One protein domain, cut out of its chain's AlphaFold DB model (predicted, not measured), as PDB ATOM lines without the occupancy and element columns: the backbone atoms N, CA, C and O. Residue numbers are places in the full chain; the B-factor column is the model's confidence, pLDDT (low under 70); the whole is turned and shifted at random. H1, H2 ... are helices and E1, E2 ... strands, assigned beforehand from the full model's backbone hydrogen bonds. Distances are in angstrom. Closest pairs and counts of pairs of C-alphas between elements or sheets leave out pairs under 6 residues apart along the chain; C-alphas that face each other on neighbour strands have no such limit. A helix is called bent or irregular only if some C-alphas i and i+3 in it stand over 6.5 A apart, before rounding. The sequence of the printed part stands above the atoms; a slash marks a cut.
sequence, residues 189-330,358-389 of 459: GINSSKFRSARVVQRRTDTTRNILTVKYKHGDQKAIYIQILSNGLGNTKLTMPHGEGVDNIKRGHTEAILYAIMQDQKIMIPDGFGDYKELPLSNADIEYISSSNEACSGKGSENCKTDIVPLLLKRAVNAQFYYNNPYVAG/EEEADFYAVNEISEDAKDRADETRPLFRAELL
ATOM      1  N   GLY A 189     158.460 153.155 139.172       50.72
ATOM      2  CA  GLY A 189     159.355 154.315 139.130       50.72
ATOM      3  C   GLY A 189     160.810 153.916 138.888       50.72
ATOM      4  O   GLY A 189     161.279 152.907 139.417       50.72
ATOM      5  N   ILE A 190     161.561 154.741 138.156       57.00
ATOM      6  CA  ILE A 190     163.028 154.674 138.129       57.00
ATOM      7  C   ILE A 190     163.525 155.635 139.205       57.00
ATOM      8  O   ILE A 190     163.508 156.850 139.021       57.00
ATOM      9  N   ASN A 191     163.945 155.110 140.355       66.94
ATOM     10  CA  ASN A 191     164.481 155.939 141.430       66.94
ATOM     11  C   ASN A 191     165.869 155.448 141.836       66.94
ATOM     12  O   ASN A 191     166.012 154.441 142.526       66.94
ATOM     13  N   SER A 192     166.898 156.193 141.433       67.06
ATOM     14  CA  SER A 192     168.299 155.867 141.714       67.06
ATOM     15  C   SER A 192     168.589 155.708 143.211       67.06
ATOM     16  O   SER A 192     169.443 154.897 143.570       67.06
ATOM     17  N   SER A 193     167.858 156.415 144.084       73.75
ATOM     18  CA  SER A 193     167.994 156.278 145.540       73.75
ATOM     19  C   SER A 193     167.536 154.904 146.040       73.75
ATOM     20  O   SER A 193     168.220 154.290 146.851       73.75
ATOM     21  N   LYS A 194     166.454 154.356 145.473       79.62
ATOM     22  CA  LYS A 194     165.876 153.051 145.843       79.62
ATOM     23  C   LYS A 194     166.735 151.861 145.394       79.62
ATOM     24  O   LYS A 194     166.511 150.739 145.848       79.62
ATOM     25  N   PHE A 195     167.727 152.115 144.538       77.19
ATOM     26  CA  PHE A 195     168.741 151.150 144.102       77.19
ATOM     27  C   PHE A 195     170.093 151.325 144.786       77.19
ATOM     28  O   PHE A 195     171.002 150.546 144.505       77.19
ATOM     29  N   ARG A 196     170.268 152.320 145.668       77.56
ATOM     30  CA  ARG A 196     171.555 152.551 146.344       77.56
ATOM     31  C   ARG A 196     172.018 151.307 147.088       77.56
ATOM     32  O   ARG A 196     173.146 150.873 146.871       77.56
ATOM     33  N   SER A 197     171.133 150.687 147.863       76.38
ATOM     34  CA  SER A 197     171.429 149.460 148.605       76.38
ATOM     35  C   SER A 197     171.824 148.306 147.680       76.38
ATOM     36  O   SER A 197     172.867 147.693 147.885       76.38
ATOM     37  N   ALA A 198     171.063 148.066 146.606       80.81
ATOM     38  CA  ALA A 198     171.384 147.037 145.617       80.81
ATOM     39  C   ALA A 198     172.751 147.297 144.960       80.81
ATOM     40  O   ALA A 198     173.559 146.385 144.837       80.81
ATOM     41  N   ARG A 199     173.070 148.552 144.617       77.81
ATOM     42  CA  ARG A 199     174.375 148.934 144.048       77.81
ATOM     43  C   ARG A 199     175.522 148.753 145.037       77.81
ATOM     44  O   ARG A 199     176.605 148.340 144.634       77.81
ATOM     45  N   VAL A 200     175.306 149.056 146.319       76.56
ATOM     46  CA  VAL A 200     176.290 148.787 147.376       76.56
ATOM     47  C   VAL A 200     176.570 147.289 147.443       76.56
ATOM     48  O   VAL A 200     177.735 146.906 147.454       76.56
ATOM     49  N   VAL A 201     175.532 146.449 147.413       76.94
ATOM     50  CA  VAL A 201     175.686 144.987 147.387       76.94
ATOM     51  C   VAL A 201     176.430 144.546 146.126       76.94
ATOM     52  O   VAL A 201     177.412 143.822 146.248       76.94
ATOM     53  N   GLN A 202     176.038 145.018 144.935       76.88
ATOM     54  CA  GLN A 202     176.695 144.686 143.662       76.88
ATOM     55  C   GLN A 202     178.187 145.014 143.687       76.88
ATOM     56  O   GLN A 202     179.009 144.145 143.428       76.88
ATOM     57  N   ARG A 203     178.546 146.243 144.080       73.50
ATOM     58  CA  ARG A 203     179.950 146.678 144.177       73.50
ATOM     59  C   ARG A 203     180.745 145.858 145.184       73.50
ATOM     60  O   ARG A 203     181.918 145.591 144.970       73.50
ATOM     61  N   ARG A 204     180.123 145.504 146.306       72.12
ATOM     62  CA  ARG A 204     180.784 144.785 147.397       72.12
ATOM     63  C   ARG A 204     180.965 143.296 147.116       72.12
ATOM     64  O   ARG A 204     181.942 142.710 147.557       72.12
ATOM     65  N   THR A 205     180.015 142.691 146.419       69.06
ATOM     66  CA  THR A 205     180.025 141.258 146.092       69.06
ATOM     67  C   THR A 205     180.631 140.971 144.722       69.06
ATOM     68  O   THR A 205     180.731 139.808 144.347       69.06
ATOM     69  N   ASP A 206     180.984 142.018 143.969       68.50
ATOM     70  CA  ASP A 206     181.363 141.954 142.553       68.50
ATOM     71  C   ASP A 206     180.363 141.137 141.710       68.50
ATOM     72  O   ASP A 206     180.696 140.477 140.727       68.50
ATOM     73  N   THR A 207     179.096 141.126 142.140       68.75
ATOM     74  CA  THR A 207     178.070 140.323 141.494       68.75
ATOM     75  C   THR A 207     177.425 141.120 140.371       68.75
ATOM     76  O   THR A 207     176.885 142.209 140.569       68.75
ATOM     77  N   THR A 208     177.425 140.540 139.175       67.06
ATOM     78  CA  THR A 208     176.610 141.004 138.044       67.06
ATOM     79  C   THR A 208     175.169 140.496 138.133       67.06
ATOM     80  O   THR A 208     174.355 140.749 137.247       67.06
ATOM     81  N   ARG A 209     174.848 139.742 139.190       70.56
ATOM     82  CA  ARG A 209     173.575 139.047 139.343       70.56
ATOM     83  C   ARG A 209     172.451 140.009 139.727       70.56
ATOM     84  O   ARG A 209     172.670 141.096 140.266       70.56
ATOM     85  N   ASN A 210     171.223 139.573 139.451       76.44
ATOM     86  CA  ASN A 210     170.018 140.292 139.850       76.44
ATOM     87  C   ASN A 210     169.911 140.337 141.382       76.44
ATOM     88  O   ASN A 210     170.049 139.309 142.044       76.44
ATOM     89  N   ILE A 211     169.641 141.519 141.923       83.31
ATOM     90  CA  ILE A 211     169.421 141.763 143.340       83.31
ATOM     91  C   ILE A 211     168.013 142.306 143.510       83.31
ATOM     92  O   ILE A 211     167.640 143.317 142.911       83.31
ATOM     93  N   LEU A 212     167.238 141.630 144.348       87.94
ATOM     94  CA  LEU A 212     165.926 142.086 144.771       87.94
ATOM     95  C   LEU A 212     166.060 142.686 146.171       87.94
ATOM     96  O   LEU A 212     166.419 141.998 147.120       87.94
ATOM     97  N   THR A 213     165.805 143.979 146.302       90.06
ATOM     98  CA  THR A 213     165.735 144.678 147.581       90.06
ATOM     99  C   THR A 213     164.286 144.758 148.032       90.06
ATOM    100  O   THR A 213     163.423 145.191 147.274       90.06
ATOM    101  N   VAL A 214     164.032 144.454 149.298       92.00
ATOM    102  CA  VAL A 214     162.750 144.728 149.946       92.00
ATOM    103  C   VAL A 214     162.990 145.592 151.169       92.00
ATOM    104  O   VAL A 214     163.822 145.253 152.012       92.00
ATOM    105  N   LYS A 215     162.284 146.720 151.250       93.19
ATOM    106  CA  LYS A 215     162.317 147.601 152.416       93.19
ATOM    107  C   LYS A 215     161.073 147.380 153.263       93.19
ATOM    108  O   LYS A 215     159.960 147.636 152.803       93.19
ATOM    109  N   TYR A 216     161.298 146.987 154.507       92.56
ATOM    110  CA  TYR A 216     160.283 146.889 155.545       92.56
ATOM    111  C   TYR A 216     160.366 148.103 156.469       92.56
ATOM    112  O   TYR A 216     161.460 148.526 156.864       92.56
ATOM    113  N   LYS A 217     159.209 148.667 156.818       90.69
ATOM    114  CA  LYS A 217     159.091 149.747 157.795       90.69
ATOM    115  C   LYS A 217     157.767 149.637 158.554       90.69
ATOM    116  O   LYS A 217     156.709 149.888 157.987       90.69
ATOM    117  N   HIS A 218     157.851 149.331 159.847       86.56
ATOM    118  CA  HIS A 218     156.696 149.263 160.741       86.56
ATOM    119  C   HIS A 218     156.643 150.499 161.655       86.56
ATOM    120  O   HIS A 218     157.433 150.634 162.590       86.56
ATOM    121  N   GLY A 219     155.727 151.433 161.382       86.56
ATOM    122  CA  GLY A 219     155.588 152.671 162.161       86.56
ATOM    123  C   GLY A 219     156.872 153.518 162.198       86.56
ATOM    124  O   GLY A 219     157.490 153.774 161.161       86.56
ATOM    125  N   ASP A 220     157.274 153.940 163.400       86.56
ATOM    126  CA  ASP A 220     158.485 154.743 163.648       86.56
ATOM    127  C   ASP A 220     159.758 153.895 163.818       86.56
ATOM    128  O   ASP A 220     160.815 154.411 164.183       86.56
ATOM    129  N   GLN A 221     159.674 152.583 163.585       87.19
ATOM    130  CA  GLN A 221     160.830 151.708 163.715       87.19
ATOM    131  C   GLN A 221     161.862 151.960 162.614       87.19
ATOM    132  O   GLN A 221     161.573 152.446 161.513       87.19
ATOM    133  N   LYS A 222     163.094 151.572 162.942       88.81
ATOM    134  CA  LYS A 222     164.232 151.547 162.033       88.81
ATOM    135  C   LYS A 222     163.883 150.743 160.777       88.81
ATOM    136  O   LYS A 222     163.318 149.656 160.870       88.81
ATOM    137  N   ALA A 223     164.219 151.277 159.604       89.81
ATOM    138  CA  ALA A 223     163.962 150.577 158.351       89.81
ATOM    139  C   ALA A 223     164.870 149.347 158.217       89.81
ATOM    140  O   ALA A 223     166.069 149.403 158.512       89.81
ATOM    141  N   ILE A 224     164.291 148.257 157.717       91.44
ATOM    142  CA  ILE A 224     164.988 146.993 157.488       91.44
ATOM    143  C   ILE A 224     165.038 146.733 155.990       91.44
ATOM    144  O   ILE A 224     164.020 146.787 155.300       91.44
ATOM    145  N   TYR A 225     166.231 146.443 155.486       92.12
ATOM    146  CA  TYR A 225     166.462 146.156 154.080       92.12
ATOM    147  C   TYR A 225     166.870 144.699 153.929       92.12
ATOM    148  O   TYR A 225     167.924 144.296 154.417       92.12
ATOM    149  N   ILE A 226     166.062 143.930 153.208       91.25
ATOM    150  CA  ILE A 226     166.368 142.549 152.844       91.25
ATOM    151  C   ILE A 226     166.843 142.538 151.394       91.25
ATOM    152  O   ILE A 226     166.125 142.955 150.487       91.25
ATOM    153  N   GLN A 227     168.077 142.095 151.186       90.50
ATOM    154  CA  GLN A 227     168.729 141.962 149.889       90.50
ATOM    155  C   GLN A 227     168.742 140.493 149.496       90.50
ATOM    156  O   GLN A 227     169.422 139.689 150.125       90.50
ATOM    157  N   ILE A 228     167.999 140.145 148.454       88.62
ATOM    158  CA  ILE A 228     167.920 138.786 147.938       88.62
ATOM    159  C   ILE A 228     168.780 138.714 146.687       88.62
ATOM    160  O   ILE A 228     168.469 139.335 145.664       88.62
ATOM    161  N   LEU A 229     169.883 137.978 146.778       82.94
ATOM    162  CA  LEU A 229     170.807 137.812 145.667       82.94
ATOM    163  C   LEU A 229     170.335 136.650 144.789       82.94
ATOM    164  O   LEU A 229     169.999 135.566 145.260       82.94
ATOM    165  N   SER A 230     170.266 136.880 143.481       77.81
ATOM    166  CA  SER A 230     170.058 135.792 142.534       77.81
ATOM    167  C   SER A 230     171.312 134.945 142.489       77.81
ATOM    168  O   SER A 230     172.414 135.489 142.461       77.81
ATOM    169  N   ASN A 231     171.158 133.626 142.383       66.88
ATOM    170  CA  ASN A 231     172.292 132.751 142.129       66.88
ATOM    171  C   ASN A 231     172.762 132.766 140.662       66.88
ATOM    172  O   ASN A 231     173.761 132.136 140.331       66.88
ATOM    173  N   GLY A 232     172.102 133.526 139.776       51.84
ATOM    174  CA  GLY A 232     172.555 133.744 138.394       51.84
ATOM    175  C   GLY A 232     172.588 132.481 137.525       51.84
ATOM    176  O   GLY A 232     172.970 132.548 136.361       51.84
ATOM    177  N   LEU A 233     172.172 131.334 138.062       50.91
ATOM    178  CA  LEU A 233     172.005 130.094 137.323       50.91
ATOM    179  C   LEU A 233     170.749 130.260 136.471       50.91
ATOM    180  O   LEU A 233     169.639 130.013 136.943       50.91
ATOM    181  N   GLY A 234     170.946 130.751 135.247       43.59
ATOM    182  CA  GLY A 234     169.948 131.291 134.317       43.59
ATOM    183  C   GLY A 234     168.766 130.402 133.923       43.59
ATOM    184  O   GLY A 234     168.046 130.781 133.019       43.59
ATOM    185  N   ASN A 235     168.528 129.274 134.592       48.72
ATOM    186  CA  ASN A 235     167.352 128.415 134.426       48.72
ATOM    187  C   ASN A 235     166.870 127.770 135.738       48.72
ATOM    188  O   ASN A 235     165.983 126.918 135.712       48.72
ATOM    189  N   THR A 236     167.423 128.152 136.895       52.84
ATOM    190  CA  THR A 236     166.956 127.645 138.195       52.84
ATOM    191  C   THR A 236     165.669 128.352 138.583       52.84
ATOM    192  O   THR A 236     165.628 129.247 139.428       52.84
ATOM    193  N   LYS A 237     164.590 127.964 137.903       63.62
ATOM    194  CA  LYS A 237     163.260 128.267 138.389       63.62
ATOM    195  C   LYS A 237     162.994 127.370 139.593       63.62
ATOM    196  O   LYS A 237     163.142 126.154 139.496       63.62
ATOM    197  N   LEU A 238     162.623 127.964 140.718       64.12
ATOM    198  CA  LEU A 238     162.185 127.215 141.884       64.12
ATOM    199  C   LEU A 238     160.716 126.853 141.690       64.12
ATOM    200  O   LEU A 238     159.875 127.715 141.428       64.12
ATOM    201  N   THR A 239     160.434 125.559 141.770       65.81
ATOM    202  CA  THR A 239     159.079 125.025 141.722       65.81
ATOM    203  C   THR A 239     158.436 125.243 143.082       65.81
ATOM    204  O   THR A 239     158.880 124.665 144.071       65.81
ATOM    205  N   MET A 240     157.419 126.098 143.140       65.50
ATOM    206  CA  MET A 240     156.704 126.402 144.377       65.50
ATOM    207  C   MET A 240     155.279 125.849 144.293       65.50
ATOM    208  O   MET A 240     154.611 126.091 143.280       65.50
ATOM    209  N   PRO A 241     154.780 125.175 145.345       63.12
ATOM    210  CA  PRO A 241     153.395 124.724 145.375       63.12
ATOM    211  C   PRO A 241     152.468 125.940 145.363       63.12
ATOM    212  O   PRO A 241     152.672 126.906 146.110       63.12
ATOM    213  N   HIS A 242     151.465 125.914 144.489       66.62
ATOM    214  CA  HIS A 242     150.560 127.040 144.271       66.62
ATOM    215  C   HIS A 242     149.224 126.882 145.018       66.62
ATOM    216  O   HIS A 242     148.168 127.226 144.502       66.62
ATOM    217  N   GLY A 243     149.288 126.425 146.272       62.72
ATOM    218  CA  GLY A 243     148.102 126.016 147.030       62.72
ATOM    219  C   GLY A 243     147.648 124.606 146.643       62.72
ATOM    220  O   GLY A 243     148.163 124.023 145.689       62.72
ATOM    221  N   GLU A 244     146.734 124.033 147.422       53.81
ATOM    222  CA  GLU A 244     146.184 122.707 147.136       53.81
ATOM    223  C   GLU A 244     145.467 122.712 145.775       53.81
ATOM    224  O   GLU A 244     144.618 123.562 145.515       53.81
ATOM    225  N   GLY A 245     145.836 121.779 144.891       59.38
ATOM    226  CA  GLY A 245     145.144 121.553 143.618       59.38
ATOM    227  C   GLY A 245     145.557 122.435 142.435       59.38
ATOM    228  O   GLY A 245     144.932 122.330 141.384       59.38
ATOM    229  N   VAL A 246     146.595 123.273 142.552       63.00
ATOM    230  CA  VAL A 246     147.081 124.081 141.419       63.00
ATOM    231  C   VAL A 246     148.474 123.645 140.991       63.00
ATOM    232  O   VAL A 246     149.351 123.418 141.829       63.00
ATOM    233  N   ASP A 247     148.677 123.559 139.673       69.19
ATOM    234  CA  ASP A 247     149.957 123.203 139.080       69.19
ATOM    235  C   ASP A 247     151.102 124.018 139.681       69.19
ATOM    236  O   ASP A 247     151.053 125.239 139.861       69.19
ATOM    237  N   ASN A 248     152.169 123.291 139.974       71.25
ATOM    238  CA  ASN A 248     153.423 123.810 140.467       71.25
ATOM    239  C   ASN A 248     153.948 124.953 139.576       71.25
ATOM    240  O   ASN A 248     154.312 124.743 138.415       71.25
ATOM    241  N   ILE A 249     154.051 126.165 140.132       68.44
ATOM    242  CA  ILE A 249     154.555 127.328 139.393       68.44
ATOM    243  C   ILE A 249     156.072 127.405 139.534       68.44
ATOM    244  O   ILE A 249     156.623 127.459 140.636       68.44
ATOM    245  N   LYS A 250     156.748 127.471 138.389       68.06
ATOM    246  CA  LYS A 250     158.183 127.738 138.281       68.06
ATOM    247  C   LYS A 250     158.446 129.244 138.386       68.06
ATOM    248  O   LYS A 250     158.030 129.990 137.504       68.06
ATOM    249  N   ARG A 251     159.171 129.681 139.417       68.94
ATOM    250  CA  ARG A 251     159.493 131.099 139.686       68.94
ATOM    251  C   ARG A 251     160.976 131.391 139.564       68.94
ATOM    252  O   ARG A 251     161.783 130.516 139.860       68.94
ATOM    253  N   GLY A 252     161.352 132.624 139.228       71.88
ATOM    254  CA  GLY A 252     162.751 133.051 139.329       71.88
ATOM    255  C   GLY A 252     163.298 132.871 140.754       71.88
ATOM    256  O   GLY A 252     162.560 133.010 141.725       71.88
ATOM    257  N   HIS A 253     164.590 132.570 140.899       75.75
ATOM    258  CA  HIS A 253     165.212 132.274 142.200       75.75
ATOM    259  C   HIS A 253     164.930 133.339 143.278       75.75
ATOM    260  O   HIS A 253     164.440 133.025 144.360       75.75
ATOM    261  N   THR A 254     165.185 134.613 142.968       77.94
ATOM    262  CA  THR A 254     164.959 135.730 143.905       77.94
ATOM    263  C   THR A 254     163.484 135.932 144.232       77.94
ATOM    264  O   THR A 254     163.148 136.300 145.355       77.94
ATOM    265  N   GLU A 255     162.598 135.663 143.272       76.50
ATOM    266  CA  GLU A 255     161.152 135.749 143.457       76.50
ATOM    267  C   GLU A 255     160.645 134.647 144.379       76.50
ATOM    268  O   GLU A 255     159.873 134.921 145.289       76.50
ATOM    269  N   ALA A 256     161.076 133.407 144.163       76.50
ATOM    270  CA  ALA A 256     160.678 132.289 145.004       76.50
ATOM    271  C   ALA A 256     161.131 132.482 146.451       76.50
ATOM    272  O   ALA A 256     160.346 132.224 147.361       76.50
ATOM    273  N   ILE A 257     162.348 132.998 146.655       81.12
ATOM    274  CA  ILE A 257     162.839 133.361 147.988       81.12
ATOM    275  C   ILE A 257     161.949 134.442 148.602       81.12
ATOM    276  O   ILE A 257     161.454 134.254 149.709       81.12
ATOM    277  N   LEU A 258     161.677 135.543 147.890       85.12
ATOM    278  CA  LEU A 258     160.811 136.593 148.428       85.12
ATOM    279  C   LEU A 258     159.403 136.074 148.734       85.12
ATOM    280  O   LEU A 258     158.856 136.348 149.796       85.12
ATOM    281  N   TYR A 259     158.818 135.307 147.821       83.50
ATOM    282  CA  TYR A 259     157.494 134.732 148.001       83.50
ATOM    283  C   TYR A 259     157.445 133.836 149.236       83.50
ATOM    284  O   TYR A 259     156.500 133.922 150.012       83.50
ATOM    285  N   ALA A 260     158.465 133.006 149.447       79.88
ATOM    286  CA  ALA A 260     158.561 132.159 150.622       79.88
ATOM    287  C   ALA A 260     158.744 132.980 151.913       79.88
ATOM    288  O   ALA A 260     158.058 132.699 152.889       79.88
ATOM    289  N   ILE A 261     159.552 134.046 151.900       84.56
ATOM    290  CA  ILE A 261     159.657 134.990 153.028       84.56
ATOM    291  C   ILE A 261     158.288 135.616 153.346       84.56
ATOM    292  O   ILE A 261     157.887 135.692 154.503       84.56
ATOM    293  N   MET A 262     157.534 136.027 152.325       85.94
ATOM    294  CA  MET A 262     156.201 136.623 152.485       85.94
ATOM    295  C   MET A 262     155.115 135.624 152.910       85.94
ATOM    296  O   MET A 262     154.024 136.039 153.314       85.94
ATOM    297  N   GLN A 263     155.359 134.323 152.738       84.50
ATOM    298  CA  GLN A 263     154.504 133.251 153.254       84.50
ATOM    299  C   GLN A 263     154.787 132.999 154.727       84.50
ATOM    300  O   GLN A 263     153.850 132.950 155.510       84.50
ATOM    301  N   ASP A 264     156.067 132.874 155.074       82.25
ATOM    302  CA  ASP A 264     156.507 132.597 156.442       82.25
ATOM    303  C   ASP A 264     156.271 133.808 157.360       82.25
ATOM    304  O   ASP A 264     156.029 133.659 158.551       82.25
ATOM    305  N   GLN A 265     156.299 135.027 156.799       87.50
ATOM    306  CA  GLN A 265     156.144 136.286 157.541       87.50
ATOM    307  C   GLN A 265     157.170 136.443 158.671       87.50
ATOM    308  O   GLN A 265     156.943 137.147 159.655       87.50
ATOM    309  N   LYS A 266     158.331 135.801 158.524       89.69
ATOM    310  CA  LYS A 266     159.459 135.884 159.447       89.69
ATOM    311  C   LYS A 266     160.764 135.514 158.752       89.69
ATOM    312  O   LYS A 266     160.768 134.813 157.744       89.69
ATOM    313  N   ILE A 267     161.876 135.991 159.302       89.56
ATOM    314  CA  ILE A 267     163.233 135.542 158.956       89.56
ATOM    315  C   ILE A 267     164.086 135.440 160.218       89.56
ATOM    316  O   ILE A 267     163.828 136.126 161.204       89.56
ATOM    317  N   MET A 268     165.148 134.639 160.180       90.44
ATOM    318  CA  MET A 268     166.147 134.610 161.248       90.44
ATOM    319  C   MET A 268     167.274 135.585 160.944       90.44
ATOM    320  O   MET A 268     167.907 135.497 159.893       90.44
ATOM    321  N   ILE A 269     167.562 136.484 161.880       90.38
ATOM    322  CA  ILE A 269     168.659 137.453 161.786       90.38
ATOM    323  C   ILE A 269     169.654 137.241 162.929       90.38
ATOM    324  O   ILE A 269     169.244 136.831 164.016       90.38
ATOM    325  N   PRO A 270     170.950 137.534 162.737       89.81
ATOM    326  CA  PRO A 270     171.925 137.453 163.816       89.81
ATOM    327  C   PRO A 270     171.583 138.456 164.925       89.81
ATOM    328  O   PRO A 270     171.247 139.614 164.656       89.81
ATOM    329  N   ASP A 271     171.689 138.023 166.178       91.12
ATOM    330  CA  ASP A 271     171.413 138.856 167.354       91.12
ATOM    331  C   ASP A 271     172.623 139.697 167.815       91.12
ATOM    332  O   ASP A 271     172.484 140.580 168.662       91.12
ATOM    333  N   GLY A 272     173.793 139.459 167.212       87.31
ATOM    334  CA  GLY A 272     175.070 140.102 167.536       87.31
ATOM    335  C   GLY A 272     175.946 139.319 168.521       87.31
ATOM    336  O   GLY A 272     177.116 139.667 168.680       87.31
ATOM    337  N   PHE A 273     175.426 138.252 169.128       89.31
ATOM    338  CA  PHE A 273     176.132 137.364 170.060       89.31
ATOM    339  C   PHE A 273     176.507 136.013 169.438       89.31
ATOM    340  O   PHE A 273     177.124 135.181 170.098       89.31
ATOM    341  N   GLY A 274     176.209 135.831 168.150       86.00
ATOM    342  CA  GLY A 274     176.454 134.592 167.413       86.00
ATOM    343  C   GLY A 274     175.229 133.684 167.338       86.00
ATOM    344  O   GLY A 274     175.264 132.707 166.594       86.00
ATOM    345  N   ASP A 275     174.149 134.042 168.036       90.38
ATOM    346  CA  ASP A 275     172.856 133.386 167.924       90.38
ATOM    347  C   ASP A 275     171.989 134.076 166.859       90.38
ATOM    348  O   ASP A 275     172.318 135.134 166.304       90.38
ATOM    349  N   TYR A 276     170.857 133.448 166.546       89.31
ATOM    350  CA  TYR A 276     169.857 133.995 165.640       89.31
ATOM    351  C   TYR A 276     168.565 134.278 166.400       89.31
ATOM    352  O   TYR A 276     168.117 133.472 167.213       89.31
ATOM    353  N   LYS A 277     167.934 135.404 166.080       91.88
ATOM    354  CA  LYS A 277     166.606 135.771 166.571       91.88
ATOM    355  C   LYS A 277     165.618 135.868 165.420       91.88
ATOM    356  O   LYS A 277     165.985 136.244 164.305       91.88
ATOM    357  N   GLU A 278     164.363 135.570 165.719       91.62
ATOM    358  CA  GLU A 278     163.269 135.737 164.775       91.62
ATOM    359  C   GLU A 278     162.953 137.225 164.595       91.62
ATOM    360  O   GLU A 278     162.807 137.978 165.563       91.62
ATOM    361  N   LEU A 279     162.868 137.649 163.339       90.31
ATOM    362  CA  LEU A 279     162.361 138.946 162.939       90.31
ATOM    363  C   LEU A 279     161.013 138.730 162.242       90.31
ATOM    364  O   LEU A 279     161.010 138.239 161.109       90.31
ATOM    365  N   PRO A 280     159.887 139.095 162.877       91.19
ATOM    366  CA  PRO A 280     158.588 139.045 162.225       91.19
ATOM    367  C   PRO A 280     158.526 140.087 161.103       91.19
ATOM    368  O   PRO A 280     158.974 141.225 161.261       91.19
ATOM    369  N   LEU A 281     157.960 139.694 159.969       90.81
ATOM    370  CA  LEU A 281     157.800 140.499 158.766       90.81
ATOM    371  C   LEU A 281     156.331 140.498 158.349       90.81
ATOM    372  O   LEU A 281     155.810 139.490 157.881       90.81
ATOM    373  N   SER A 282     155.660 141.642 158.451       91.12
ATOM    374  CA  SER A 282     154.323 141.782 157.878       91.12
ATOM    375  C   SER A 282     154.409 142.210 156.419       91.12
ATOM    376  O   SER A 282     155.118 143.158 156.074       91.12
ATOM    377  N   ASN A 283     153.599 141.591 155.560       90.00
ATOM    378  CA  ASN A 283     153.451 142.045 154.176       90.00
ATOM    379  C   ASN A 283     152.874 143.473 154.092       90.00
ATOM    380  O   ASN A 283     153.115 144.175 153.112       90.00
ATOM    381  N   ALA A 284     152.143 143.914 155.124       89.81
ATOM    382  CA  ALA A 284     151.626 145.277 155.223       89.81
ATOM    383  C   ALA A 284     152.725 146.317 155.501       89.81
ATOM    384  O   ALA A 284     152.534 147.489 155.181       89.81
ATOM    385  N   ASP A 285     153.868 145.886 156.047       92.31
ATOM    386  CA  ASP A 285     155.005 146.749 156.387       92.31
ATOM    387  C   ASP A 285     155.999 146.898 155.228       92.31
ATOM    388  O   ASP A 285     157.023 147.572 155.366       92.31
ATOM    389  N   ILE A 286     155.734 146.265 154.082       91.62
ATOM    390  CA  ILE A 286     156.562 146.421 152.886       91.62
ATOM    391  C   ILE A 286     156.291 147.803 152.289       91.62
ATOM    392  O   ILE A 286     155.249 148.044 151.682       91.62
ATOM    393  N   GLU A 287     157.260 148.710 152.417       90.12
ATOM    394  CA  GLU A 287     157.189 150.044 151.813       90.12
ATOM    395  C   GLU A 287     157.446 149.955 150.307       90.12
ATOM    396  O   GLU A 287     156.734 150.547 149.491       90.12
ATOM    397  N   TYR A 288     158.490 149.214 149.924       89.44
ATOM    398  CA  TYR A 288     158.795 148.992 148.522       89.44
ATOM    399  C   TYR A 288     159.610 147.731 148.256       89.44
ATOM    400  O   TYR A 288     160.375 147.255 149.098       89.44
ATOM    401  N   ILE A 289     159.496 147.262 147.017       87.88
ATOM    402  CA  ILE A 289     160.314 146.215 146.416       87.88
ATOM    403  C   ILE A 289     161.050 146.840 145.231       87.88
ATOM    404  O   ILE A 289     160.440 147.503 144.393       87.88
ATOM    405  N   SER A 290     162.367 146.670 145.155       86.75
ATOM    406  CA  SER A 290     163.161 147.120 144.015       86.75
ATOM    407  C   SER A 290     163.984 145.980 143.431       86.75
ATOM    408  O   SER A 290     164.578 145.197 144.162       86.75
ATOM    409  N   SER A 291     164.008 145.852 142.106       83.56
ATOM    410  CA  SER A 291     164.832 144.853 141.419       83.56
ATOM    411  C   SER A 291     165.897 145.535 140.577       83.56
ATOM    412  O   SER A 291     165.605 146.446 139.799       83.56
ATOM    413  N   SER A 292     167.141 145.077 140.716       75.94
ATOM    414  CA  SER A 292     168.242 145.532 139.872       75.94
ATOM    415  C   SER A 292     168.148 145.005 138.436       75.94
ATOM    416  O   SER A 292     168.998 145.370 137.628       75.94
ATOM    417  N   ASN A 293     167.178 144.135 138.131       67.88
ATOM    418  CA  ASN A 293     166.948 143.638 136.782       67.88
ATOM    419  C   ASN A 293     166.365 144.719 135.868       67.88
ATOM    420  O   ASN A 293     165.658 145.629 136.313       67.88
ATOM    421  N   GLU A 294     166.596 144.548 134.570       54.44
ATOM    422  CA  GLU A 294     165.894 145.294 133.536       54.44
ATOM    423  C   GLU A 294     164.400 144.931 133.559       54.44
ATOM    424  O   GLU A 294     164.025 143.764 133.429       54.44
ATOM    425  N   ALA A 295     163.520 145.924 133.709       45.09
ATOM    426  CA  ALA A 295     162.125 145.792 133.328       45.09
ATOM    427  C   ALA A 295     162.070 145.585 131.814       45.09
ATOM    428  O   ALA A 295     162.181 146.545 131.064       45.09
ATOM    429  N   CYS A 296     161.949 144.338 131.380       45.00
ATOM    430  CA  CYS A 296     161.133 143.950 130.238       45.00
ATOM    431  C   CYS A 296     161.001 145.014 129.142       45.00
ATOM    432  O   CYS A 296     160.042 145.790 129.139       45.00
ATOM    433  N   SER A 297     161.950 145.051 128.202       40.03
ATOM    434  CA  SER A 297     161.765 145.827 126.976       40.03
ATOM    435  C   SER A 297     160.449 145.399 126.309       40.03
ATOM    436  O   SER A 297     160.062 144.228 126.351       40.03
ATOM    437  N   GLY A 298     159.714 146.362 125.741       40.16
ATOM    438  CA  GLY A 298     158.295 146.242 125.366       40.16
ATOM    439  C   GLY A 298     157.917 145.154 124.348       40.16
ATOM    440  O   GLY A 298     156.756 145.073 123.963       40.16
ATOM    441  N   LYS A 299     158.850 144.295 123.925       45.00
ATOM    442  CA  LYS A 299     158.616 143.154 123.027       45.00
ATOM    443  C   LYS A 299     158.755 141.790 123.712       45.00
ATOM    444  O   LYS A 299     159.101 140.811 123.064       45.00
ATOM    445  N   GLY A 300     158.436 141.719 125.005       42.28
ATOM    446  CA  GLY A 300     158.115 140.456 125.666       42.28
ATOM    447  C   GLY A 300     159.271 139.466 125.724       42.28
ATOM    448  O   GLY A 300     159.128 138.343 125.243       42.28
ATOM    449  N   SER A 301     160.379 139.838 126.369       45.69
ATOM    450  CA  SER A 301     161.261 138.796 126.897       45.69
ATOM    451  C   SER A 301     160.425 137.846 127.770       45.69
ATOM    452  O   SER A 301     159.545 138.284 128.516       45.69
ATOM    453  N   GLU A 302     160.632 136.532 127.625       41.66
ATOM    454  CA  GLU A 302     159.862 135.497 128.343       41.66
ATOM    455  C   GLU A 302     159.797 135.762 129.852       41.66
ATOM    456  O   GLU A 302     158.762 135.531 130.472       41.66
ATOM    457  N   ASN A 303     160.847 136.379 130.395       42.50
ATOM    458  CA  ASN A 303     161.001 136.820 131.784       42.50
ATOM    459  C   ASN A 303     160.043 137.951 132.216       42.50
ATOM    460  O   ASN A 303     160.352 138.690 133.141       42.50
ATOM    461  N   CYS A 304     158.929 138.175 131.516       45.78
ATOM    462  CA  CYS A 304     158.015 139.305 131.740       45.78
ATOM    463  C   CYS A 304     156.549 138.915 131.632       45.78
ATOM    464  O   CYS A 304     155.715 139.439 132.364       45.78
ATOM    465  N   LYS A 305     156.221 137.972 130.739       41.50
ATOM    466  CA  LYS A 305     154.880 137.378 130.699       41.50
ATOM    467  C   LYS A 305     154.609 136.504 131.929       41.50
ATOM    468  O   LYS A 305     153.447 136.295 132.253       41.50
ATOM    469  N   THR A 306     155.653 136.021 132.608       44.47
ATOM    470  CA  THR A 306     155.536 135.085 133.739       44.47
ATOM    471  C   THR A 306     156.052 135.606 135.076       44.47
ATOM    472  O   THR A 306     155.820 134.954 136.090       44.47
ATOM    473  N   ASP A 307     156.748 136.741 135.114       49.03
ATOM    474  CA  ASP A 307     157.712 136.978 136.190       49.03
ATOM    475  C   ASP A 307     157.284 138.045 137.196       49.03
ATOM    476  O   ASP A 307     156.903 139.173 136.867       49.03
ATOM    477  N   ILE A 308     157.465 137.661 138.460       54.00
ATOM    478  CA  ILE A 308     157.605 138.488 139.658       54.00
ATOM    479  C   ILE A 308     156.313 139.138 140.159       54.00
ATOM    480  O   ILE A 308     156.009 139.087 141.347       54.00
ATOM    481  N   VAL A 309     155.540 139.776 139.298       55.75
ATOM    482  CA  VAL A 309     154.713 140.901 139.744       55.75
ATOM    483  C   VAL A 309     153.332 140.510 140.283       55.75
ATOM    484  O   VAL A 309     153.003 140.928 141.393       55.75
ATOM    485  N   PRO A 310     152.503 139.711 139.586       53.41
ATOM    486  CA  PRO A 310     151.087 139.610 139.951       53.41
ATOM    487  C   PRO A 310     150.851 138.962 141.321       53.41
ATOM    488  O   PRO A 310     149.945 139.351 142.055       53.41
ATOM    489  N   LEU A 311     151.678 137.982 141.696       63.53
ATOM    490  CA  LEU A 311     151.518 137.251 142.957       63.53
ATOM    491  C   LEU A 311     152.127 137.995 144.150       63.53
ATOM    492  O   LEU A 311     151.577 137.910 145.248       63.53
ATOM    493  N   LEU A 312     153.202 138.761 143.936       68.12
ATOM    494  CA  LEU A 312     153.718 139.678 144.952       68.12
ATOM    495  C   LEU A 312     152.737 140.830 145.185       68.12
ATOM    496  O   LEU A 312     152.469 141.153 146.337       68.12
ATOM    497  N   LEU A 313     152.126 141.379 144.128       66.12
ATOM    498  CA  LEU A 313     151.120 142.444 144.237       66.12
ATOM    499  C   LEU A 313     149.902 142.033 145.067       66.12
ATOM    500  O   LEU A 313     149.439 142.816 145.890       66.12
ATOM    501  N   LYS A 314     149.415 140.793 144.913       71.56
ATOM    502  CA  LYS A 314     148.291 140.287 145.722       71.56
ATOM    503  C   LYS A 314     148.583 140.278 147.224       71.56
ATOM    504  O   LYS A 314     147.653 140.345 148.019       71.56
ATOM    505  N   ARG A 315     149.851 140.146 147.620       75.12
ATOM    506  CA  ARG A 315     150.247 140.002 149.028       75.12
ATOM    507  C   ARG A 315     150.833 141.277 149.618       75.12
ATOM    508  O   ARG A 315     150.612 141.545 150.792       75.12
ATOM    509  N   ALA A 316     151.543 142.063 148.819       79.06
ATOM    510  CA  ALA A 316     152.155 143.328 149.201       79.06
ATOM    511  C   ALA A 316     151.340 144.499 148.635       79.06
ATOM    512  O   ALA A 316     151.844 145.299 147.850       79.06
ATOM    513  N   VAL A 317     150.064 144.579 149.022       76.44
ATOM    514  CA  VAL A 317     149.078 145.511 148.440       76.44
ATOM    515  C   VAL A 317     149.523 146.978 148.546       76.44
ATOM    516  O   VAL A 317     149.221 147.783 147.673       76.44
ATOM    517  N   ASN A 318     150.296 147.316 149.582       82.38
ATOM    518  CA  ASN A 318     150.777 148.678 149.830       82.38
ATOM    519  C   ASN A 318     152.190 148.951 149.286       82.38
ATOM    520  O   ASN A 318     152.672 150.081 149.376       82.38
ATOM    521  N   ALA A 319     152.868 147.936 148.746       84.69
ATOM    522  CA  ALA A 319     154.257 148.067 148.336       84.69
ATOM    523  C   ALA A 319     154.384 148.775 146.988       84.69
ATOM    524  O   ALA A 319     153.718 148.447 146.006       84.69
ATOM    525  N   GLN A 320     155.320 149.717 146.916       84.12
ATOM    526  CA  GLN A 320     155.729 150.320 145.651       84.12
ATOM    527  C   GLN A 320     156.771 149.442 144.954       84.12
ATOM    528  O   GLN A 320     157.675 148.917 145.602       84.12
ATOM    529  N   PHE A 321     156.692 149.315 143.631       79.19
ATOM    530  CA  PHE A 321     157.629 148.497 142.859       79.19
ATOM    531  C   PHE A 321     158.554 149.380 142.023       79.19
ATOM    532  O   PHE A 321     158.110 150.257 141.285       79.19
ATOM    533  N   TYR A 322     159.857 149.140 142.128       78.44
ATOM    534  CA  TYR A 322     160.886 149.885 141.409       78.44
ATOM    535  C   TYR A 322     161.737 148.930 140.570       78.44
ATOM    536  O   TYR A 322     162.173 147.886 141.053       78.44
ATOM    537  N   TYR A 323     162.064 149.323 139.339       73.62
ATOM    538  CA  TYR A 323     162.993 148.576 138.482       73.62
ATOM    539  C   TYR A 323     164.145 149.462 138.025       73.62
ATOM    540  O   TYR A 323     163.950 150.631 137.685       73.62
ATOM    541  N   ASN A 324     165.359 148.916 138.044       65.62
ATOM    542  CA  ASN A 324     166.557 149.625 137.605       65.62
ATOM    543  C   ASN A 324     166.703 149.464 136.090       65.62
ATOM    544  O   ASN A 324     167.685 148.897 135.624       65.62
ATOM    545  N   ASN A 325     165.716 149.925 135.320       57.12
ATOM    546  CA  ASN A 325     165.829 149.958 133.869       57.12
ATOM    547  C   ASN A 325     165.683 151.382 133.340       57.12
ATOM    548  O   ASN A 325     164.662 152.001 133.626       57.12
ATOM    549  N   PRO A 326     166.639 151.910 132.556       45.03
ATOM    550  CA  PRO A 326     166.405 153.107 131.752       45.03
ATOM    551  C   PRO A 326     165.344 152.913 130.652       45.03
ATOM    552  O   PRO A 326     164.793 153.906 130.184       45.03
ATOM    553  N   TYR A 327     165.033 151.678 130.244       41.16
ATOM    554  CA  TYR A 327     163.947 151.397 129.304       41.16
ATOM    555  C   TYR A 327     162.611 151.382 130.050       41.16
ATOM    556  O   TYR A 327     162.239 150.415 130.716       41.16
ATOM    557  N   VAL A 328     161.901 152.502 129.962       40.47
ATOM    558  CA  VAL A 328     160.540 152.650 130.479       40.47
ATOM    559  C   VAL A 328     159.616 151.735 129.676       40.47
ATOM    560  O   VAL A 328     159.568 151.806 128.445       40.47
ATOM    561  N   ALA A 329     158.862 150.884 130.374       38.00
ATOM    562  CA  ALA A 329     157.781 150.105 129.784       38.00
ATOM    563  C   ALA A 329     156.825 151.046 129.022       38.00
ATOM    564  O   ALA A 329     156.160 151.878 129.634       38.00
ATOM    565  N   GLY A 330     156.790 150.933 127.691       39.09
ATOM    566  CA  GLY A 330     155.967 151.775 126.815       39.09
ATOM    567  C   GLY A 330     156.736 152.612 125.790       39.09
ATOM    568  O   GLY A 330     156.103 153.155 124.891       39.09
ATOM    569  N   GLU A 358     171.812 157.494 155.396       52.00
ATOM    570  CA  GLU A 358     171.239 156.173 155.766       52.00
ATOM    571  C   GLU A 358     171.784 155.669 157.123       52.00
ATOM    572  O   GLU A 358     171.988 154.472 157.319       52.00
ATOM    573  N   GLU A 359     172.051 156.579 158.069       51.50
ATOM    574  CA  GLU A 359     172.827 156.311 159.292       51.50
ATOM    575  C   GLU A 359     172.185 155.304 160.254       51.50
ATOM    576  O   GLU A 359     172.858 154.788 161.142       51.50
ATOM    577  N   GLU A 360     170.927 154.921 160.046       66.06
ATOM    578  CA  GLU A 360     170.284 153.901 160.862       66.06
ATOM    579  C   GLU A 360     169.387 152.994 160.013       66.06
ATOM    580  O   GLU A 360     168.187 152.911 160.237       66.06
ATOM    581  N   ALA A 361     169.944 152.246 159.064       80.12
ATOM    582  CA  ALA A 361     169.242 151.108 158.459       80.12
ATOM    583  C   ALA A 361     169.982 149.795 158.743       80.12
ATOM    584  O   ALA A 361     171.213 149.760 158.757       80.12
ATOM    585  N   ASP A 362     169.233 148.720 158.996       84.94
ATOM    586  CA  ASP A 362     169.810 147.376 159.076       84.94
ATOM    587  C   ASP A 362     169.681 146.685 157.720       84.94
ATOM    588  O   ASP A 362     168.589 146.557 157.161       84.94
ATOM    589  N   PHE A 363     170.824 146.263 157.183       86.81
ATOM    590  CA  PHE A 363     170.921 145.597 155.891       86.81
ATOM    591  C   PHE A 363     171.209 144.120 156.099       86.81
ATOM    592  O   PHE A 363     172.285 143.746 156.579       86.81
ATOM    593  N   TYR A 364     170.267 143.295 155.668       87.88
ATOM    594  CA  TYR A 364     170.369 141.850 155.697       87.88
ATOM    595  C   TYR A 364     170.431 141.296 154.277       87.88
ATOM    596  O   TYR A 364     169.755 141.793 153.378       87.88
ATOM    597  N   ALA A 365     171.248 140.271 154.073       85.12
ATOM    598  CA  ALA A 365     171.364 139.536 152.826       85.12
ATOM    599  C   ALA A 365     170.800 138.126 153.010       85.12
ATOM    600  O   ALA A 365     171.146 137.436 153.967       85.12
ATOM    601  N   VAL A 366     169.948 137.701 152.082       82.38
ATOM    602  CA  VAL A 366     169.439 136.331 151.980       82.38
ATOM    603  C   VAL A 366     169.868 135.809 150.619       82.38
ATOM    604  O   VAL A 366     169.484 136.366 149.592       82.38
ATOM    605  N   ASN A 367     170.695 134.770 150.597       72.06
ATOM    606  CA  ASN A 367     171.163 134.195 149.336       72.06
ATOM    607  C   ASN A 367     170.530 132.834 149.048       72.06
ATOM    608  O   ASN A 367     170.275 132.518 147.894       72.06
ATOM    609  N   GLU A 368     170.252 132.030 150.075       72.69
ATOM    610  CA  GLU A 368     169.780 130.658 149.891       72.69
ATOM    611  C   GLU A 368     168.729 130.275 150.934       72.69
ATOM    612  O   GLU A 368     168.696 130.808 152.044       72.69
ATOM    613  N   ILE A 369     167.874 129.326 150.550       65.88
ATOM    614  CA  ILE A 369     167.056 128.551 151.485       65.88
ATOM    615  C   ILE A 369     168.022 127.598 152.192       65.88
ATOM    616  O   ILE A 369     168.724 126.846 151.505       65.88
ATOM    617  N   SER A 370     168.088 127.624 153.528       65.00
ATOM    618  CA  SER A 370     168.960 126.694 154.260       65.00
ATOM    619  C   SER A 370     168.605 125.251 153.906       65.00
ATOM    620  O   SER A 370     167.438 124.958 153.666       65.00
ATOM    621  N   GLU A 371     169.578 124.336 153.882       65.94
ATOM    622  CA  GLU A 371     169.289 122.921 153.592       65.94
ATOM    623  C   GLU A 371     168.223 122.356 154.535       65.94
ATOM    624  O   GLU A 371     167.262 121.751 154.068       65.94
ATOM    625  N   ASP A 372     168.301 122.725 155.815       57.62
ATOM    626  CA  ASP A 372     167.308 122.407 156.849       57.62
ATOM    627  C   ASP A 372     165.884 122.899 156.533       57.62
ATOM    628  O   ASP A 372     164.923 122.379 157.084       57.62
ATOM    629  N   ALA A 373     165.745 123.923 155.687       56.41
ATOM    630  CA  ALA A 373     164.467 124.519 155.294       56.41
ATOM    631  C   ALA A 373     163.942 123.982 153.953       56.41
ATOM    632  O   ALA A 373     162.808 124.272 153.567       56.41
ATOM    633  N   LYS A 374     164.759 123.217 153.216       63.59
ATOM    634  CA  LYS A 374     164.308 122.504 152.013       63.59
ATOM    635  C   LYS A 374     163.427 121.311 152.388       63.59
ATOM    636  O   LYS A 374     162.548 120.949 151.609       63.59
ATOM    637  N   ASP A 375     163.638 120.743 153.573       58.56
ATOM    638  CA  ASP A 375     162.778 119.714 154.143       58.56
ATOM    639  C   ASP A 375     161.569 120.363 154.835       58.56
ATOM    640  O   ASP A 375     161.622 120.819 155.975       58.56
ATOM    641  N   ARG A 376     160.466 120.463 154.090       55.34
ATOM    642  CA  ARG A 376     159.223 121.113 154.528       55.34
ATOM    643  C   ARG A 376     158.419 120.312 155.556       55.34
ATOM    644  O   ARG A 376     157.322 120.742 155.897       55.34
ATOM    645  N   ALA A 377     158.921 119.170 156.026       53.84
ATOM    646  CA  ALA A 377     158.216 118.342 157.000       53.84
ATOM    647  C   ALA A 377     158.009 119.042 158.358       53.84
ATOM    648  O   ALA A 377     157.113 118.659 159.107       53.84
ATOM    649  N   ASP A 378     158.803 120.071 158.675       57.59
ATOM    650  CA  ASP A 378     158.698 120.834 159.920       57.59
ATOM    651  C   ASP A 378     158.294 122.295 159.652       57.59
ATOM    652  O   ASP A 378     159.131 123.165 159.408       57.59
ATOM    653  N   GLU A 379     156.989 122.568 159.729       60.44
ATOM    654  CA  GLU A 379     156.397 123.903 159.539       60.44
ATOM    655  C   GLU A 379     156.847 124.933 160.589       60.44
ATOM    656  O   GLU A 379     156.650 126.136 160.412       60.44
ATOM    657  N   THR A 380     157.455 124.497 161.696       61.44
ATOM    658  CA  THR A 380     157.886 125.413 162.760       61.44
ATOM    659  C   THR A 380     159.225 126.078 162.458       61.44
ATOM    660  O   THR A 380     159.553 127.109 163.058       61.44
ATOM    661  N   ARG A 381     159.997 125.532 161.509       59.06
ATOM    662  CA  ARG A 381     161.343 126.013 161.206       59.06
ATOM    663  C   ARG A 381     161.302 127.208 160.257       59.06
ATOM    664  O   ARG A 381     160.716 127.122 159.182       59.06
ATOM    665  N   PRO A 382     161.965 128.318 160.616       58.62
ATOM    666  CA  PRO A 382     162.047 129.473 159.740       58.62
ATOM    667  C   PRO A 382     162.831 129.112 158.479       58.62
ATOM    668  O   PRO A 382     163.936 128.568 158.553       58.62
ATOM    669  N   LEU A 383     162.269 129.451 157.319       68.44
ATOM    670  CA  LEU A 383     162.818 129.015 156.031       68.44
ATOM    671  C   LEU A 383     164.131 129.719 155.654       68.44
ATOM    672  O   LEU A 383     164.890 129.238 154.808       68.44
ATOM    673  N   PHE A 384     164.393 130.877 156.263       81.00
ATOM    674  CA  PHE A 384     165.456 131.776 155.834       81.00
ATOM    675  C   PHE A 384     166.287 132.291 156.997       81.00
ATOM    676  O   PHE A 384     165.775 132.876 157.954       81.00
ATOM    677  N   ARG A 385     167.604 132.148 156.845       85.12
ATOM    678  CA  ARG A 385     168.597 132.872 157.635       85.12
ATOM    679  C   ARG A 385     169.134 134.010 156.791       85.12
ATOM    680  O   ARG A 385     169.587 133.798 155.667       85.12
ATOM    681  N   ALA A 386     169.075 135.210 157.339       86.56
ATOM    682  CA  ALA A 386     169.682 136.373 156.738       86.56
ATOM    683  C   ALA A 386     170.986 136.698 157.463       86.56
ATOM    684  O   ALA A 386     171.076 136.608 158.687       86.56
ATOM    685  N   GLU A 387     171.999 137.094 156.709       86.88
ATOM    686  CA  GLU A 387     173.272 137.553 157.253       86.88
ATOM    687  C   GLU A 387     173.331 139.074 157.220       86.88
ATOM    688  O   GLU A 387     172.728 139.713 156.358       86.88
ATOM    689  N   LEU A 388     174.081 139.687 158.135       85.69
ATOM    690  CA  LEU A 388     174.360 141.113 158.013       85.69
ATOM    691  C   LEU A 388     175.172 141.345 156.741       85.69
ATOM    692  O   LEU A 388     176.203 140.713 156.517       85.69
ATOM    693  N   LEU A 389     174.749 142.310 155.926       81.00
ATOM    694  CA  LEU A 389     175.388 142.580 154.638       81.00
ATOM    695  C   LEU A 389     176.889 142.905 154.776       81.00
ATOM    696  O   LEU A 389     177.676 142.630 153.874       81.00
TER     697      LEU A 389
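AT A GLANCE: This is residues 189 to 330 and 358 to 389 of the 459 residues of an uncharacterized protein of Amoebophilus asiaticus (strain 5a2) (UniProt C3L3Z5). A twisted sheet of five strands stands between two helices, H1 packed on one face and H2 on the other. Two small hairpins lie near the two ends of H2, E3 and E4 by its first residues and E5 and E6 following its last, with E5 also coming near E9 at the sheet's edge, while the tail after H5 folds back until residues 387 to 388 pair with residues 364 to 365 of E9. The printed part has 174 residues, with named elements in the order H1 E1 E2 E3 E4 H2 E5 E6 E7 H3 H4 E8 E9 H5, five helices and nine strands. The large sheet is mixed and runs E8 E7 E1 E2 E9, and the class is mixed, helices and strands, with under half of the residues, 86 of 174, in named elements. The whole is compact, with a radius of gyration of the C-alphas of 15.9 A, and spans 49 by 46 by 32 A.

HOW THE PARTS SIT: H1, residues 192 to 205, is irregular, with C-alphas 194 and 197 7.2 A apart. It is on the sheet that runs E8, residues 320 to 323, E7, residues 286 to 291, E1, residues 211 to 216, E2, residues 223 to 229, and E9, residues 361 to 366. Its height over the sheet is 9.0 A, and it runs slantwise to the strands, at 54 degrees to E1 on the local plane; the closest C-alphas of H1 and E1 are those of Ala 198 and Ile 211, 6.1 A apart. E1 and E2 form a hairpin, antiparallel, with N 214 and O 226 2.8 A apart. E3, residues 238 to 240, and E4, residues 249 to 251, form another hairpin, with N 238 and O 251 2.8 A apart. H2, residues 253 to 264, is on the opposite face of the large sheet from H1, three layers with helices on both faces. Its height is 9.5 A, and it runs along the strands, at 21 degrees to E2 on the local plane; the closest C-alphas of H2 and E2 are those of Thr 254 and Ile 228, 5.9 A apart. E5, residues 266 to 270, and E6, residues 276 to 280, form a third hairpin, with N 269 and O 277 2.9 A apart. E7 is antiparallel to E1, with N 213 and O 290 2.8 A apart. E7, H3 of residues 302 to 305, H4 of residues 309 to 315 and E8 make a strand-helix-strand unit, two parallel neighbour strands with helices between, and its crossover is right-handed. N 289 and O 320 of E7 and E8 are 2.8 A apart. H4 only grazes the sheet, and H3 is not on it. E9 is parallel to E2, with N 227 and O 364 2.8 A apart. H5, residues 371 to 374, is not on the sheet. Every O i to N i+4 pair is within hydrogen-bond range in H2, but 8 of 10 in H1 and 2 of 3 in H4; H3 and H5 are too short for such a pair.

IN THESE COORDINATES: H1 begins with C-alpha 192 at (168.299, 155.867, 141.714) and is 19.2 A from first to last C-alpha. E2 measures 19.3 A, H2 16.7 A, and E1 and E9 16.1 A each. E9 ends with C-alpha 366 at (169.439, 136.331, 151.980), and H5 ends with C-alpha 374 at (164.308, 122.504, 152.013).

THE WHOLE: The C-alphas farthest apart, those of Phe 273 and Lys 299, are 50.5 A apart. Residues 331 to 357 are not printed, and C-alphas 330 and 358 are 33.0 A apart across this cut. None of the links printed whole is long. The mean pLDDT of the printed part is 72.3, and 74 residues are under 70, among them residues 231 to 247, 293 to 313 and 369 to 383.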